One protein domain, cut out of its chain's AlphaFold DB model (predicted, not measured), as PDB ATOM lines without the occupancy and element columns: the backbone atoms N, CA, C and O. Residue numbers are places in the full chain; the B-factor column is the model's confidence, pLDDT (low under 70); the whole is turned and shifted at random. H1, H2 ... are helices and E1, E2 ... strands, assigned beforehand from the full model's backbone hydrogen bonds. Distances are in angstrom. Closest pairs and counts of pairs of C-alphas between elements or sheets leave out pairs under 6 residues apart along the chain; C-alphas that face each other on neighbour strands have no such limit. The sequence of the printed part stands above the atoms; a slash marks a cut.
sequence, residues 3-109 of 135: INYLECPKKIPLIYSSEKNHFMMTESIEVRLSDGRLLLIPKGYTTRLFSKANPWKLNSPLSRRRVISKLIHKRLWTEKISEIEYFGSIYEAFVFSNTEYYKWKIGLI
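What this domain is: This is residues 3 to 109 of the 135 residues of an uncharacterized protein of Tenacibaculum jejuense (UniProt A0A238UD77). Two long helices, H2 and H4, lie side by side and run opposite ways, with the short helix H3 standing across their joined end; the small strand hairpin E3 and E4 packs on H2, chiefly through E4. A second small hairpin, E1 and E2, and the one-turn helix H1 lie toward the other end, and H2 is in the middle of the domain. The printed part has 107 residues with four named strands and four named helices, in the order E1, E2, E3, E4, H1, H2, H3, H4; the two sheets, E1 - E2 and E3 - E4, are both antiparallel, and the class is mixed, helices and strands. The whole is compact, with a radius of gyration of the C-alphas of 13.5 A and spans of 41 by 27 by 23 A.

Where its parts are: E3 holds residues 29 to 32 and is 10.0 A long from first to last C-alpha; E4 holds residues 38 to 41 and is 9.6 A long. E1 holds residues 14 to 17, 9.9 A long, and begins with C-alpha 14 at (36.840, -96.181, 305.852). E2 holds residues 22 to 25 and is 10.2 A long. H2 holds residues 61 to 78 and is 25.7 A long, from C-alpha 61 at (28.620, -104.888, 298.426) to C-alpha 78 at (34.986, -79.967, 299.525). H1 holds residues 55 to 58, 5.3 A long, and H3 holds residues 80 to 87, 10.4 A long. H4, residues 90 to 108, is the longest helix by residues, 26.9 A long, and ends with C-alpha 108 at (28.141, -99.329, 290.386).

How they stand to each other: E3 and E4 form a hairpin, antiparallel with 154 degrees between their directions; N 31 and O 39 are 2.9 A apart and N 39 and O 31 are 2.8 A apart, within hydrogen-bond range. The closest C-alphas of E4 and H2 are those of Ile 41 and Arg 75, 6.8 A apart. The closest C-alphas of E3 and H2 are those of Val 31 and Ile 72, 7.9 A apart. H2 and H4 touch at a shallow tilt of 11 degrees, opposite ways, closest at the C-alphas of Ser 69 and Trp 104, 5.3 A apart. H3 touches H4, with residues 90 to 93 of H4 alone, about perpendicular at 85 degrees; their closest C-alphas are those of Ile 84 and Ile 90, 5.2 A apart. H2 and H3 are close but not clearly touching, with the C-alphas of Leu 76 and Glu 83 the closest at 7.1 A. E1 and E2 form the other hairpin, antiparallel at 149 degrees, with N 15 and O 24 2.9 A apart and N 17 and O 22 2.8 A apart. Residues 23 to 24 of E2 also pair, antiparallel, with residues 46 to 47. H1 is close to H2 but not clearly touching, with the C-alphas of Leu 58 and Arg 64 the closest at 6.5 A. Among the pairs that are apart are E1 and H2, E2 and H2, and E4 and H4. Every O i to N i+4 pair is within hydrogen-bond range in H3 and H4, and 13 of 14 are in H2; H1 is too short for such a pair.

The domain as a whole: The C-alphas of Trp 56 and Gly 88 are the two farthest apart, at 41.6 A. The printed part runs from residue 3 to residue 109 and has no cut. The link from E4 to H1, residues 42 to 54, is long; the other links are tight. The mean pLDDT of the printed part is 87.2, and the model's confidence is under 70 at residue 53, residues 55 to 57 and residue 59.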
ATOM      1  N   ILE A   3      41.698 -96.431 292.098       91.94
ATOM      2  CA  ILE A   3      40.383 -96.898 291.657       91.94
ATOM      3  C   ILE A   3      40.160 -96.366 290.245       91.94
ATOM      4  O   ILE A   3      40.121 -95.150 290.034       91.94
ATOM      5  N   ASN A   4      40.023 -97.271 289.277       93.50
ATOM      6  CA  ASN A   4      39.723 -96.871 287.910       93.50
ATOM      7  C   ASN A   4      38.279 -96.382 287.789       93.50
ATOM      8  O   ASN A   4      37.429 -96.640 288.643       93.50
ATOM      9  N   TYR A   5      37.995 -95.665 286.707       92.81
ATOM     10  CA  TYR A   5      36.673 -95.106 286.465       92.81
ATOM     11  C   TYR A   5      35.591 -96.202 286.461       92.81
ATOM     12  O   TYR A   5      35.703 -97.197 285.746       92.81
ATOM     13  N   LEU A   6      34.553 -96.013 287.286       89.19
ATOM     14  CA  LEU A   6      33.449 -96.958 287.530       89.19
ATOM     15  C   LEU A   6      33.857 -98.328 288.101       89.19
ATOM     16  O   LEU A   6      33.041 -99.251 288.144       89.19
ATOM     17  N   GLU A   7      35.081 -98.463 288.605       89.25
ATOM     18  CA  GLU A   7      35.528 -99.674 289.282       89.25
ATOM     19  C   GLU A   7      34.954 -99.746 290.705       89.25
ATOM     20  O   GLU A   7      35.034 -98.800 291.492       89.25
ATOM     21  N   CYS A   8      34.377-100.893 291.073       85.50
ATOM     22  CA  CYS A   8      33.947-101.134 292.448       85.50
ATOM     23  C   CYS A   8      35.108-101.737 293.250       85.50
ATOM     24  O   CYS A   8      35.385-102.929 293.079       85.50
ATOM     25  N   PRO A   9      35.737-101.008 294.188       86.69
ATOM     26  CA  PRO A   9      36.793-101.595 294.996       86.69
ATOM     27  C   PRO A   9      36.230-102.696 295.905       86.69
ATOM     28  O   PRO A   9      35.110-102.607 296.425       86.69
ATOM     29  N   LYS A  10      37.035-103.739 296.142       85.25
ATOM     30  CA  LYS A  10      36.679-104.833 297.063       85.25
ATOM     31  C   LYS A  10      36.558-104.345 298.509       85.25
ATOM     32  O   LYS A  10      35.735-104.854 299.262       85.25
ATOM     33  N   LYS A  11      37.337-103.343 298.908       86.44
ATOM     34  CA  LYS A  11      37.295-102.731 300.239       86.44
ATOM     35  C   LYS A  11      37.464-101.228 300.084       86.44
ATOM     36  O   LYS A  11      38.200-100.786 299.212       86.44
ATOM     37  N   ILE A  12      36.777-100.456 300.919       86.88
ATOM     38  CA  ILE A  12      36.998 -99.014 301.005       86.88
ATOM     39  C   ILE A  12      37.636 -98.756 302.374       86.88
ATOM     40  O   ILE A  12      37.057 -99.202 303.369       86.88
ATOM     41  N   PRO A  13      38.819 -98.120 302.442       90.38
ATOM     42  CA  PRO A  13      39.542 -97.874 303.690       90.38
ATOM     43  C   PRO A  13      38.855 -96.757 304.493       90.38
ATOM     44  O   PRO A  13      39.299 -95.613 304.510       90.38
ATOM     45  N   LEU A  14      37.713 -97.087 305.105       88.88
ATOM     46  CA  LEU A  14      36.840 -96.181 305.852       88.88
ATOM     47  C   LEU A  14      36.534 -96.757 307.234       88.88
ATOM     48  O   LEU A  14      36.145 -97.918 307.354       88.88
ATOM     49  N   ILE A  15      36.619 -95.908 308.254       89.62
ATOM     50  CA  ILE A  15      36.124 -96.180 309.606       89.62
ATOM     51  C   ILE A  15      34.945 -95.254 309.890       89.62
ATOM     52  O   ILE A  15      34.939 -94.094 309.479       89.62
ATOM     53  N   TYR A  16      33.934 -95.773 310.585       88.31
ATOM     54  CA  TYR A  16      32.786 -95.001 311.046       88.31
ATOM     55  C   TYR A  16      32.967 -94.583 312.509       88.31
ATOM     56  O   TYR A  16      33.235 -95.428 313.358       88.31
ATOM     57  N   SER A  17      32.775 -93.296 312.800       86.19
ATOM     58  CA  SER A  17      32.695 -92.746 314.156       86.19
ATOM     59  C   SER A  17      31.228 -92.490 314.505       86.19
ATOM     60  O   SER A  17      30.572 -91.646 313.885       86.19
ATOM     61  N   SER A  18      30.710 -93.230 315.489       80.94
ATOM     62  CA  SER A  18      29.325 -93.126 315.969       80.94
ATOM     63  C   SER A  18      29.035 -91.792 316.650       80.94
ATOM     64  O   SER A  18      27.980 -91.219 316.396       80.94
ATOM     65  N   GLU A  19      29.979 -91.279 317.440       80.44
ATOM     66  CA  GLU A  19      29.853 -90.024 318.194       80.44
ATOM     67  C   GLU A  19      29.561 -88.831 317.285       80.44
ATOM     68  O   GLU A  19      28.684 -88.018 317.563       80.44
ATOM     69  N   LYS A  20      30.271 -88.749 316.155       81.56
ATOM     70  CA  LYS A  20      30.124 -87.646 315.200       81.56
ATOM     71  C   LYS A  20      29.213 -88.004 314.029       81.56
ATOM     72  O   LYS A  20      28.875 -87.119 313.249       81.56
ATOM     73  N   ASN A  21      28.827 -89.272 313.855       83.94
ATOM     74  CA  ASN A  21      28.171 -89.782 312.642       83.94
ATOM     75  C   ASN A  21      28.958 -89.415 311.363       83.94
ATOM     76  O   ASN A  21      28.406 -88.975 310.350       83.94
ATOM     77  N   HIS A  22      30.281 -89.558 311.443       89.12
ATOM     78  CA  HIS A  22      31.222 -89.260 310.366       89.12
ATOM     79  C   HIS A  22      31.968 -90.520 309.948       89.12
ATOM     80  O   HIS A  22      32.134 -91.463 310.721       89.12
ATOM     81  N   PHE A  23      32.444 -90.509 308.713       90.00
ATOM     82  CA  PHE A  23      33.393 -91.486 308.219       90.00
ATOM     83  C   PHE A  23      34.757 -90.844 308.064       90.00
ATOM     84  O   PHE A  23      34.836 -89.691 307.648       90.00
ATOM     85  N   MET A  24      35.807 -91.601 308.360       92.19
ATOM     86  CA  MET A  24      37.191 -91.181 308.202       92.19
ATOM     87  C   MET A  24      37.934 -92.155 307.297       92.19
ATOM     88  O   MET A  24      37.843 -93.372 307.477       92.19
ATOM     89  N   MET A  25      38.681 -91.613 306.343       93.81
ATOM     90  CA  MET A  25      39.563 -92.388 305.478       93.81
ATOM     91  C   MET A  25      40.790 -92.871 306.255       93.81
ATOM     92  O   MET A  25      41.529 -92.060 306.812       93.81
ATOM     93  N   THR A  26      41.043 -94.178 306.273       93.19
ATOM     94  CA  THR A  26      42.240 -94.751 306.919       93.19
ATOM     95  C   THR A  26      43.458 -94.752 306.007       93.19
ATOM     96  O   THR A  26      44.590 -94.778 306.486       93.19
ATOM     97  N   GLU A  27      43.231 -94.688 304.697       94.00
ATOM     98  CA  GLU A  27      44.254 -94.664 303.657       94.00
ATOM     99  C   GLU A  27      43.831 -93.703 302.546       94.00
ATOM    100  O   GLU A  27      42.637 -93.520 302.296       94.00
ATOM    101  N   SER A  28      44.809 -93.112 301.860       95.06
ATOM    102  CA  SER A  28      44.545 -92.265 300.699       95.06
ATOM    103  C   SER A  28      44.061 -93.106 299.519       95.06
ATOM    104  O   SER A  28      44.604 -94.183 299.230       95.06
ATOM    105  N   ILE A  29      43.058 -92.599 298.805       94.62
ATOM    106  CA  ILE A  29      42.573 -93.201 297.565       94.62
ATOM    107  C   ILE A  29      42.652 -92.197 296.418       94.62
ATOM    108  O   ILE A  29      42.379 -91.015 296.600       94.62
ATOM    109  N   GLU A  30      43.013 -92.686 295.241       95.12
ATOM    110  CA  GLU A  30      43.011 -91.935 293.990       95.12
ATOM    111  C   GLU A  30      41.930 -92.519 293.094       95.12
ATOM    112  O   GLU A  30      41.913 -93.727 292.841       95.12
ATOM    113  N   VAL A  31      41.019 -91.670 292.638       94.25
ATOM    114  CA  VAL A  31      39.887 -92.072 291.806       94.25
ATOM    115  C   VAL A  31      39.990 -91.389 290.457       94.25
ATOM    116  O   VAL A  31      40.056 -90.165 290.396       94.25
ATOM    117  N   ARG A  32      39.965 -92.161 289.371       95.12
ATOM    118  CA  ARG A  32      39.903 -91.591 288.021       95.12
ATOM    119  C   ARG A  32      38.473 -91.170 287.679       95.12
ATOM    120  O   ARG A  32      37.566 -91.999 287.731       95.12
ATOM    121  N   LEU A  33      38.287 -89.898 287.340       94.25
ATOM    122  CA  LEU A  33      37.001 -89.297 286.979       94.25
ATOM    123  C   LEU A  33      36.699 -89.443 285.481       94.25
ATOM    124  O   LEU A  33      37.573 -89.811 284.689       94.25
ATOM    125  N   SER A  34      35.458 -89.142 285.084       93.25
ATOM    126  CA  SER A  34      35.030 -89.247 283.681       93.25
ATOM    127  C   SER A  34      35.698 -88.257 282.720       93.25
ATOM    128  O   SER A  34      35.767 -88.540 281.528       93.25
ATOM    129  N   ASP A  35      36.217 -87.137 283.222       91.38
ATOM    130  CA  ASP A  35      36.995 -86.145 282.464       91.38
ATOM    131  C   ASP A  35      38.496 -86.487 282.389       91.38
ATOM    132  O   ASP A  35      39.291 -85.733 281.834       91.38
ATOM    133  N   GLY A  36      38.899 -87.635 282.943       89.62
ATOM    134  CA  GLY A  36      40.279 -88.106 282.946       89.62
ATOM    135  C   GLY A  36      41.116 -87.624 284.131       89.62
ATOM    136  O   GLY A  36      42.214 -88.158 284.312       89.62
ATOM    137  N   ARG A  37      40.613 -86.702 284.967       92.38
ATOM    138  CA  ARG A  37      41.321 -86.228 286.166       92.38
ATOM    139  C   ARG A  37      41.437 -87.323 287.226       92.38
ATOM    140  O   ARG A  37      40.642 -88.267 287.283       92.38
ATOM    141  N   LEU A  38      42.438 -87.180 288.094       93.38
ATOM    142  CA  LEU A  38      42.605 -88.007 289.287       93.38
ATOM    143  C   LEU A  38      42.156 -87.220 290.517       93.38
ATOM    144  O   LEU A  38      42.777 -86.231 290.892       93.38
ATOM    145  N   LEU A  39      41.090 -87.686 291.158       93.88
ATOM    146  CA  LEU A  39      40.601 -87.145 292.416       93.88
ATOM    147  C   LEU A  39      41.308 -87.835 293.582       93.88
ATOM    148  O   LEU A  39      41.081 -89.022 293.844       93.88
ATOM    149  N   LEU A  40      42.135 -87.085 294.309       94.50
ATOM    150  CA  LEU A  40      42.778 -87.562 295.529       94.50
ATOM    151  C   LEU A  40      41.852 -87.355 296.731       94.50
ATOM    152  O   LEU A  40      41.492 -86.230 297.083       94.50
ATOM    153  N   ILE A  41      41.525 -88.442 297.422       94.06
ATOM    154  CA  ILE A  41      40.861 -88.414 298.724       94.06
ATOM    155  C   ILE A  41      41.907 -88.833 299.767       94.06
ATOM    156  O   ILE A  41      42.256 -90.016 299.837       94.06
ATOM    157  N   PRO A  42      42.444 -87.885 300.555       94.88
ATOM    158  CA  PRO A  42      43.575 -88.158 301.430       94.88
ATOM    159  C   PRO A  42      43.179 -88.994 302.651       94.88
ATOM    160  O   PRO A  42      42.040 -88.958 303.128       94.88
ATOM    161  N   LYS A  43      44.158 -89.714 303.208       94.94
ATOM    162  CA  LYS A  43      44.072 -90.290 304.554       94.94
ATOM    163  C   LYS A  43      43.684 -89.202 305.558       94.94
ATOM    164  O   LYS A  43      44.183 -88.084 305.495       94.94
ATOM    165  N   GLY A  44      42.796 -89.537 306.487       92.50
ATOM    166  CA  GLY A  44      42.277 -88.597 307.478       92.50
ATOM    167  C   GLY A  44      41.136 -87.715 306.969       92.50
ATOM    168  O   GLY A  44      40.538 -87.014 307.776       92.50
ATOM    169  N   TYR A  45      40.762 -87.776 305.683       93.69
ATOM    170  CA  TYR A  45      39.571 -87.079 305.194       93.69
ATOM    171  C   TYR A  45      38.324 -87.558 305.947       93.69
ATOM    172  O   TYR A  45      37.986 -88.748 305.917       93.69
ATOM    173  N   THR A  46      37.641 -86.626 306.615       91.75
ATOM    174  CA  THR A  46      36.419 -86.889 307.377       91.75
ATOM    175  C   THR A  46      35.200 -86.318 306.676       91.75
ATOM    176  O   THR A  46      35.179 -85.143 306.320       91.75
ATOM    177  N   THR A  47      34.143 -87.113 306.529       91.19
ATOM    178  CA  THR A  47      32.902 -86.630 305.917       91.19
ATOM    179  C   THR A  47      31.671 -87.376 306.411       91.19
ATOM    180  O   THR A  47      31.714 -88.560 306.759       91.19
ATOM    181  N   ARG A  48      30.529 -86.688 306.409       89.56
ATOM    182  CA  ARG A  48      29.222 -87.294 306.663       89.56
ATOM    183  C   ARG A  48      28.605 -87.765 305.346       89.56
ATOM    184  O   ARG A  48      28.092 -86.967 304.561       89.56
ATOM    185  N   LEU A  49      28.623 -89.078 305.114       85.69
ATOM    186  CA  LEU A  49      28.068 -89.691 303.895       85.69
ATOM    187  C   LEU A  49      26.551 -89.937 303.978       85.69
ATOM    188  O   LEU A  49      25.840 -89.900 302.969       85.69
ATOM    189  N   PHE A  50      26.020 -90.201 305.171       81.88
ATOM    190  CA  PHE A  50      24.611 -90.541 305.378       81.88
ATOM    191  C   PHE A  50      24.012 -89.717 306.515       81.88
ATOM    192  O   PHE A  50      24.710 -89.334 307.451       81.88
ATOM    193  N   SER A  51      22.701 -89.461 306.446       76.81
ATOM    194  CA  SER A  51      21.992 -88.808 307.549       76.81
ATOM    195  C   SER A  51      22.017 -89.690 308.803       76.81
ATOM    196  O   SER A  51      22.363 -89.209 309.877       76.81
ATOM    197  N   LYS A  52      21.784 -90.998 308.643       71.50
ATOM    198  CA  LYS A  52      21.936 -92.021 309.682       71.50
ATOM    199  C   LYS A  52      22.686 -93.207 309.084       71.50
ATOM    200  O   LYS A  52      22.171 -93.867 308.180       71.50
ATOM    201  N   ALA A  53      23.920 -93.439 309.518       69.44
ATOM    202  CA  ALA A  53      24.669 -94.615 309.103       69.44
ATOM    203  C   ALA A  53      24.229 -95.833 309.925       69.44
ATOM    204  O   ALA A  53      24.051 -95.742 311.136       69.44
ATOM    205  N   ASN A  54      24.058 -96.979 309.264       72.00
ATOM    206  CA  ASN A  54      23.948 -98.266 309.943       72.00
ATOM    207  C   ASN A  54      25.260 -99.036 309.706       72.00
ATOM    208  O   ASN A  54      25.431 -99.560 308.598       72.00
ATOM    209  N   PRO A  55      26.171 -99.099 310.700       68.88
ATOM    210  CA  PRO A  55      27.489 -99.736 310.589       68.88
ATOM    211  C   PRO A  55      27.413-101.168 310.056       68.88
ATOM    212  O   PRO A  55      28.183-101.552 309.182       68.88
ATOM    213  N   TRP A  56      26.400-101.922 310.485       65.12
ATOM    214  CA  TRP A  56      26.178-103.309 310.079       65.12
ATOM    215  C   TRP A  56      25.925-103.467 308.581       65.12
ATOM    216  O   TRP A  56      26.281-104.476 307.978       65.12
ATOM    217  N   LYS A  57      25.340-102.450 307.940       68.62
ATOM    218  CA  LYS A  57      25.051-102.481 306.504       68.62
ATOM    219  C   LYS A  57      26.237-102.043 305.653       68.62
ATOM    220  O   LYS A  57      26.199-102.306 304.449       68.62
ATOM    221  N   LEU A  58      27.274-101.412 306.216       70.06
ATOM    222  CA  LEU A  58      28.419-100.889 305.453       70.06
ATOM    223  C   LEU A  58      29.269-101.977 304.793       70.06
ATOM    224  O   LEU A  58      29.792-101.744 303.705       70.06
ATOM    225  N   ASN A  59      29.320-103.173 305.378       68.56
ATOM    226  CA  ASN A  59      30.085-104.295 304.829       68.56
ATOM    227  C   ASN A  59      29.420-104.958 303.613       68.56
ATOM    228  O   ASN A  59      30.050-105.758 302.922       68.56
ATOM    229  N   SER A  60      28.166-104.619 303.302       78.50
ATOM    230  CA  SER A  60      27.505-105.174 302.122       78.50
ATOM    231  C   SER A  60      28.079-104.587 300.817       78.50
ATOM    232  O   SER A  60      28.381-103.389 300.747       78.50
ATOM    233  N   PRO A  61      28.165-105.378 299.729       72.19
ATOM    234  CA  PRO A  61      28.620-104.888 298.426       72.19
ATOM    235  C   PRO A  61      27.817-103.685 297.913       72.19
ATOM    236  O   PRO A  61      28.387-102.746 297.360       72.19
ATOM    237  N   LEU A  62      26.499-103.687 298.134       75.12
ATOM    238  CA  LEU A  62      25.601-102.588 297.768       75.12
ATOM    239  C   LEU A  62      25.922-101.302 298.533       75.12
ATOM    240  O   LEU A  62      25.904-100.222 297.944       75.12
ATOM    241  N   SER A  63      26.241-101.403 299.822       77.75
ATOM    242  CA  SER A  63      26.638-100.237 300.608       77.75
ATOM    243  C   SER A  63      27.985 -99.688 300.171       77.75
ATOM    244  O   SER A  63      28.082 -98.476 300.015       77.75
ATOM    245  N   ARG A  64      28.983-100.533 299.868       83.94
ATOM    246  CA  ARG A  64      30.276-100.068 299.321       83.94
ATOM    247  C   ARG A  64      30.086 -99.230 298.054       83.94
ATOM    248  O   ARG A  64      30.603 -98.122 297.958       83.94
ATOM    249  N   ARG A  65      29.249 -99.709 297.129       84.62
ATOM    250  CA  ARG A  65      28.904 -99.006 295.881       84.62
ATOM    251  C   ARG A  65      28.249 -97.640 296.122       84.62
ATOM    252  O   ARG A  65      28.523 -96.686 295.408       84.62
ATOM    253  N   ARG A  66      27.396 -97.529 297.148       84.19
ATOM    254  CA  ARG A  66      26.772 -96.255 297.555       84.19
ATOM    255  C   ARG A  66      27.743 -95.321 298.274       84.19
ATOM    256  O   ARG A  66      27.619 -94.108 298.161       84.19
ATOM    257  N   VAL A  67      28.652 -95.884 299.064       89.50
ATOM    258  CA  VAL A  67      29.651 -95.144 299.838       89.50
ATOM    259  C   VAL A  67      30.613 -94.438 298.896       89.50
ATOM    260  O   VAL A  67      30.810 -93.239 299.049       89.50
ATOM    261  N   ILE A  68      31.153 -95.143 297.900       90.75
ATOM    262  CA  ILE A  68      32.156 -94.563 297.005       90.75
ATOM    263  C   ILE A  68      31.598 -93.426 296.143       90.75
ATOM    264  O   ILE A  68      32.220 -92.372 296.081       90.75
ATOM    265  N   SER A  69      30.398 -93.570 295.570       90.81
ATOM    266  CA  SER A  69      29.792 -92.496 294.771       90.81
ATOM    267  C   SER A  69      29.567 -91.236 295.608       90.81
ATOM    268  O   SER A  69      29.892 -90.130 295.182       90.81
ATOM    269  N   LYS A  70      29.078 -91.394 296.843       91.44
ATOM    270  CA  LYS A  70      28.913 -90.276 297.778       91.44
ATOM    271  C   LYS A  70      30.233 -89.671 298.239       91.44
ATOM    272  O   LYS A  70      30.292 -88.466 298.447       91.44
ATOM    273  N   LEU A  71      31.261 -90.490 298.436       92.62
ATOM    274  CA  LEU A  71      32.583 -90.037 298.854       92.62
ATOM    275  C   LEU A  71      33.216 -89.148 297.773       92.62
ATOM    276  O   LEU A  71      33.681 -88.060 298.097       92.62
ATOM    277  N   ILE A  72      33.143 -89.570 296.506       92.62
ATOM    278  CA  ILE A  72      33.587 -88.789 295.340       92.62
ATOM    279  C   ILE A  72      32.845 -87.449 295.291       92.62
ATOM    280  O   ILE A  72      33.476 -86.396 295.269       92.62
ATOM    281  N   HIS A  73      31.509 -87.478 295.379       93.25
ATOM    282  CA  HIS A  73      30.680 -86.265 295.385       93.25
ATOM    283  C   HIS A  73      31.055 -85.301 296.512       93.25
ATOM    284  O   HIS A  73      31.239 -84.108 296.285       93.25
ATOM    285  N   LYS A  74      31.213 -85.817 297.738       92.88
ATOM    286  CA  LYS A  74      31.604 -85.010 298.897       92.88
ATOM    287  C   LYS A  74      32.989 -84.409 298.737       92.88
ATOM    288  O   LYS A  74      33.176 -83.267 299.151       92.88
ATOM    289  N   ARG A  75      33.936 -85.141 298.148       93.31
ATOM    290  CA  ARG A  75      35.289 -84.640 297.927       93.31
ATOM    291  C   ARG A  75      35.303 -83.508 296.906       93.31
ATOM    292  O   ARG A  75      35.802 -82.445 297.256       93.31
ATOM    293  N   LEU A  76      34.671 -83.692 295.745       91.00
ATOM    294  CA  LEU A  76      34.509 -82.636 294.734       91.00
ATOM    295  C   LEU A  76      33.854 -81.384 295.337       91.00
ATOM    296  O   LEU A  76      34.293 -80.262 295.123       91.00
ATOM    297  N   TRP A  77      32.863 -81.572 296.212       86.25
ATOM    298  CA  TRP A  77      32.206 -80.464 296.909       86.25
ATOM    299  C   TRP A  77      33.010 -79.851 298.063       86.25
ATOM    300  O   TRP A  77      32.666 -78.780 298.560       86.25
ATOM    301  N   THR A  78      34.042 -80.537 298.551       86.12
ATOM    302  CA  THR A  78      34.986 -79.967 299.525       86.12
ATOM    303  C   THR A  78      35.997 -79.082 298.799       86.12
ATOM    304  O   THR A  78      36.407 -78.055 299.324       86.12
ATOM    305  N   GLU A  79      36.329 -79.443 297.561       81.62
ATOM    306  CA  GLU A  79      37.251 -78.745 296.661       81.62
ATOM    307  C   GLU A  79      36.558 -77.706 295.777       81.62
ATOM    308  O   GLU A  79      37.000 -77.418 294.673       81.62
ATOM    309  N   LYS A  80      35.464 -77.109 296.266       79.88
ATOM    310  CA  LYS A  80      34.665 -76.139 295.502       79.88
ATOM    311  C   LYS A  80      35.505 -75.084 294.805       79.88
ATOM    312  O   LYS A  80      35.224 -74.790 293.658       79.88
ATOM    313  N   ILE A  81      36.488 -74.515 295.499       81.88
ATOM    314  CA  ILE A  81      37.302 -73.422 294.963       81.88
ATOM    315  C   ILE A  81      38.084 -73.900 293.735       81.88
ATOM    316  O   ILE A  81      37.927 -73.316 292.671       81.88
ATOM    317  N   SER A  82      38.813 -75.014 293.834       84.25
ATOM    318  CA  SER A  82      39.564 -75.555 292.695       84.25
ATOM    319  C   SER A  82      38.660 -76.084 291.578       84.25
ATOM    320  O   SER A  82      39.015 -75.995 290.410       84.25
ATOM    321  N   GLU A  83      37.470 -76.605 291.901       86.81
ATOM    322  CA  GLU A  83      36.493 -76.988 290.874       86.81
ATOM    323  C   GLU A  83      35.921 -75.758 290.147       86.81
ATOM    324  O   GLU A  83      35.742 -75.792 288.933       86.81
ATOM    325  N   ILE A  84      35.667 -74.653 290.857       86.06
ATOM    326  CA  ILE A  84      35.230 -73.387 290.250       86.06
ATOM    327  C   ILE A  84      36.332 -72.809 289.362       86.06
ATOM    328  O   ILE A  84      36.030 -72.356 288.266       86.06
ATOM    329  N   GLU A  85      37.589 -72.838 289.807       87.88
ATOM    330  CA  GLU A  85      38.735 -72.388 289.007       87.88
ATOM    331  C   GLU A  85      38.895 -73.221 287.730       87.88
ATOM    332  O   GLU A  85      39.139 -72.666 286.662       87.88
ATOM    333  N   TYR A  86      38.703 -74.540 287.819       88.06
ATOM    334  CA  TYR A  86      38.826 -75.443 286.675       88.06
ATOM    335  C   TYR A  86      37.711 -75.257 285.637       88.06
ATOM    336  O   TYR A  86      37.987 -75.222 284.440       88.06
ATOM    337  N   PHE A  87      36.454 -75.143 286.079       88.06
ATOM    338  CA  PHE A  87      35.303 -74.986 285.181       88.06
ATOM    339  C   PHE A  87      34.960 -73.518 284.872       88.06
ATOM    340  O   PHE A  87      34.060 -73.242 284.091       88.06
ATOM    341  N   GLY A  88      35.609 -72.548 285.514       86.25
ATOM    342  CA  GLY A  88      35.312 -71.120 285.357       86.25
ATOM    343  C   GLY A  88      33.960 -70.668 285.929       86.25
ATOM    344  O   GLY A  88      33.662 -69.475 285.925       86.25
ATOM    345  N   SER A  89      33.125 -71.580 286.447       89.31
ATOM    346  CA  SER A  89      31.853 -71.234 287.081       89.31
ATOM    347  C   SER A  89      31.415 -72.226 288.163       89.31
ATOM    348  O   SER A  89      31.631 -73.438 288.083       89.31
ATOM    349  N   ILE A  90      30.708 -71.707 289.172       89.50
ATOM    350  CA  ILE A  90      30.074 -72.517 290.228       89.50
ATOM    351  C   ILE A  90      29.038 -73.476 289.635       89.50
ATOM    352  O   ILE A  90      28.902 -74.610 290.098       89.50
ATOM    353  N   TYR A  91      28.297 -73.013 288.625       88.12
ATOM    354  CA  TYR A  91      27.243 -73.796 287.998       88.12
ATOM    355  C   TYR A  91      27.812 -75.041 287.314       88.12
ATOM    356  O   TYR A  91      27.351 -76.148 287.588       88.12
ATOM    357  N   GLU A  92      28.847 -74.890 286.492       88.44
ATOM    358  CA  GLU A  92      29.456 -76.013 285.778       88.44
ATOM    359  C   GLU A  92      30.147 -76.993 286.730       88.44
ATOM    360  O   GLU A  92      29.920 -78.198 286.624       88.44
ATOM    361  N   ALA A  93      30.869 -76.496 287.739       88.50
ATOM    362  CA  ALA A  93      31.452 -77.329 288.793       88.50
ATOM    363  C   ALA A  93      30.391 -78.166 289.535       88.50
ATOM    364  O   ALA A  93      30.584 -79.353 289.831       88.50
ATOM    365  N   PHE A  94      29.228 -77.568 289.818       88.00
ATOM    366  CA  PHE A  94      28.098 -78.258 290.436       88.00
ATOM    367  C   PHE A  94      27.469 -79.299 289.504       88.00
ATOM    368  O   PHE A  94      27.205 -80.429 289.931       88.00
ATOM    369  N   VAL A  95      27.239 -78.944 288.237       90.94
ATOM    370  CA  VAL A  95      26.704 -79.861 287.221       90.94
ATOM    371  C   VAL A  95      27.643 -81.049 287.043       90.94
ATOM    372  O   VAL A  95      27.193 -82.196 287.095       90.94
ATOM    373  N   PHE A  96      28.948 -80.810 286.928       91.56
ATOM    374  CA  PHE A  96      29.946 -81.866 286.829       91.56
ATOM    375  C   PHE A  96      29.927 -82.774 288.062       91.56
ATOM    376  O   PHE A  96      29.734 -83.981 287.940       91.56
ATOM    377  N   SER A  97      30.002 -82.205 289.268       90.44
ATOM    378  CA  SER A  97      29.985 -82.983 290.514       90.44
ATOM    379  C   SER A  97      28.756 -83.895 290.617       90.44
ATOM    380  O   SER A  97      28.862 -85.070 290.982       90.44
ATOM    381  N   ASN A  98      27.574 -83.376 290.273       90.62
ATOM    382  CA  ASN A  98      26.341 -84.157 290.301       90.62
ATOM    383  C   ASN A  98      26.295 -85.218 289.203       90.62
ATOM    384  O   ASN A  98      25.918 -86.357 289.478       90.62
ATOM    385  N   THR A  99      26.674 -84.872 287.973       91.62
ATOM    386  CA  THR A  99      26.695 -85.834 286.862       91.62
ATOM    387  C   THR A  99      27.676 -86.968 287.143       91.62
ATOM    388  O   THR A  99      27.322 -88.132 286.956       91.62
ATOM    389  N   GLU A 100      28.850 -86.667 287.697       92.38
ATOM    390  CA  GLU A 100      29.836 -87.655 288.124       92.38
ATOM    391  C   GLU A 100      29.260 -88.566 289.216       92.38
ATOM    392  O   GLU A 100      29.265 -89.792 289.079       92.38
ATOM    393  N   TYR A 101      28.634 -87.998 290.252       91.44
ATOM    394  CA  TYR A 101      27.923 -88.778 291.268       91.44
ATOM    395  C   TYR A 101      26.896 -89.747 290.663       91.44
ATOM    396  O   TYR A 101      26.846 -90.917 291.062       91.44
ATOM    397  N   TYR A 102      26.091 -89.292 289.699       89.31
ATOM    398  CA  TYR A 102      25.099 -90.134 289.031       89.31
ATOM    399  C   TYR A 102      25.742 -91.238 288.191       89.31
ATOM    400  O   TYR A 102      25.308 -92.389 288.301       89.31
ATOM    401  N   LYS A 103      26.796 -90.934 287.422       90.69
ATOM    402  CA  LYS A 103      27.558 -91.928 286.646       90.69
ATOM    403  C   LYS A 103      28.086 -93.037 287.554       90.69
ATOM    404  O   LYS A 103      27.810 -94.212 287.314       90.69
ATOM    405  N   TRP A 104      28.732 -92.673 288.662       90.38
ATOM    406  CA  TRP A 104      29.224 -93.627 289.659       90.38
ATOM    407  C   TRP A 104      28.096 -94.411 290.332       90.38
ATOM    408  O   TRP A 104      28.174 -95.631 290.471       90.38
ATOM    409  N   LYS A 105      27.007 -93.747 290.728       87.38
ATOM    410  CA  LYS A 105      25.857 -94.398 291.372       87.38
ATOM    411  C   LYS A 105      25.193 -95.429 290.453       87.38
ATOM    412  O   LYS A 105      24.895 -96.529 290.918       87.38
ATOM    413  N   ILE A 106      24.956 -95.092 289.185       85.38
ATOM    414  CA  ILE A 106      24.311 -95.976 288.203       85.38
ATOM    415  C   ILE A 106      25.270 -97.087 287.766       85.38
ATOM    416  O   ILE A 106      24.880 -98.255 287.772       85.38
ATOM    417  N   GLY A 107      26.521 -96.746 287.442       84.81
ATOM    418  CA  GLY A 107      27.532 -97.704 286.985       84.81
ATOM    419  C   GLY A 107      27.834 -98.774 288.030       84.81
ATOM    420  O   GLY A 107      27.928 -99.958 287.712       84.81
ATOM    421  N   LEU A 108      27.883 -98.387 289.305       84.69
ATOM    422  CA  LEU A 108      28.141 -99.329 290.386       84.69
ATOM    423  C   LEU A 108      26.894-100.097 290.836       84.69
ATOM    424  O   LEU A 108      27.015-101.193 291.385       84.69
ATOM    425  N   ILE A 109      25.684 -99.567 290.641       81.38
ATOM    426  CA  ILE A 109      24.439-100.176 291.132       81.38
ATOM    427  C   ILE A 109      23.506-100.449 289.941       81.38
ATOM    428  O   ILE A 109      22.575 -99.685 289.691       81.38
TER     429      ILE A 109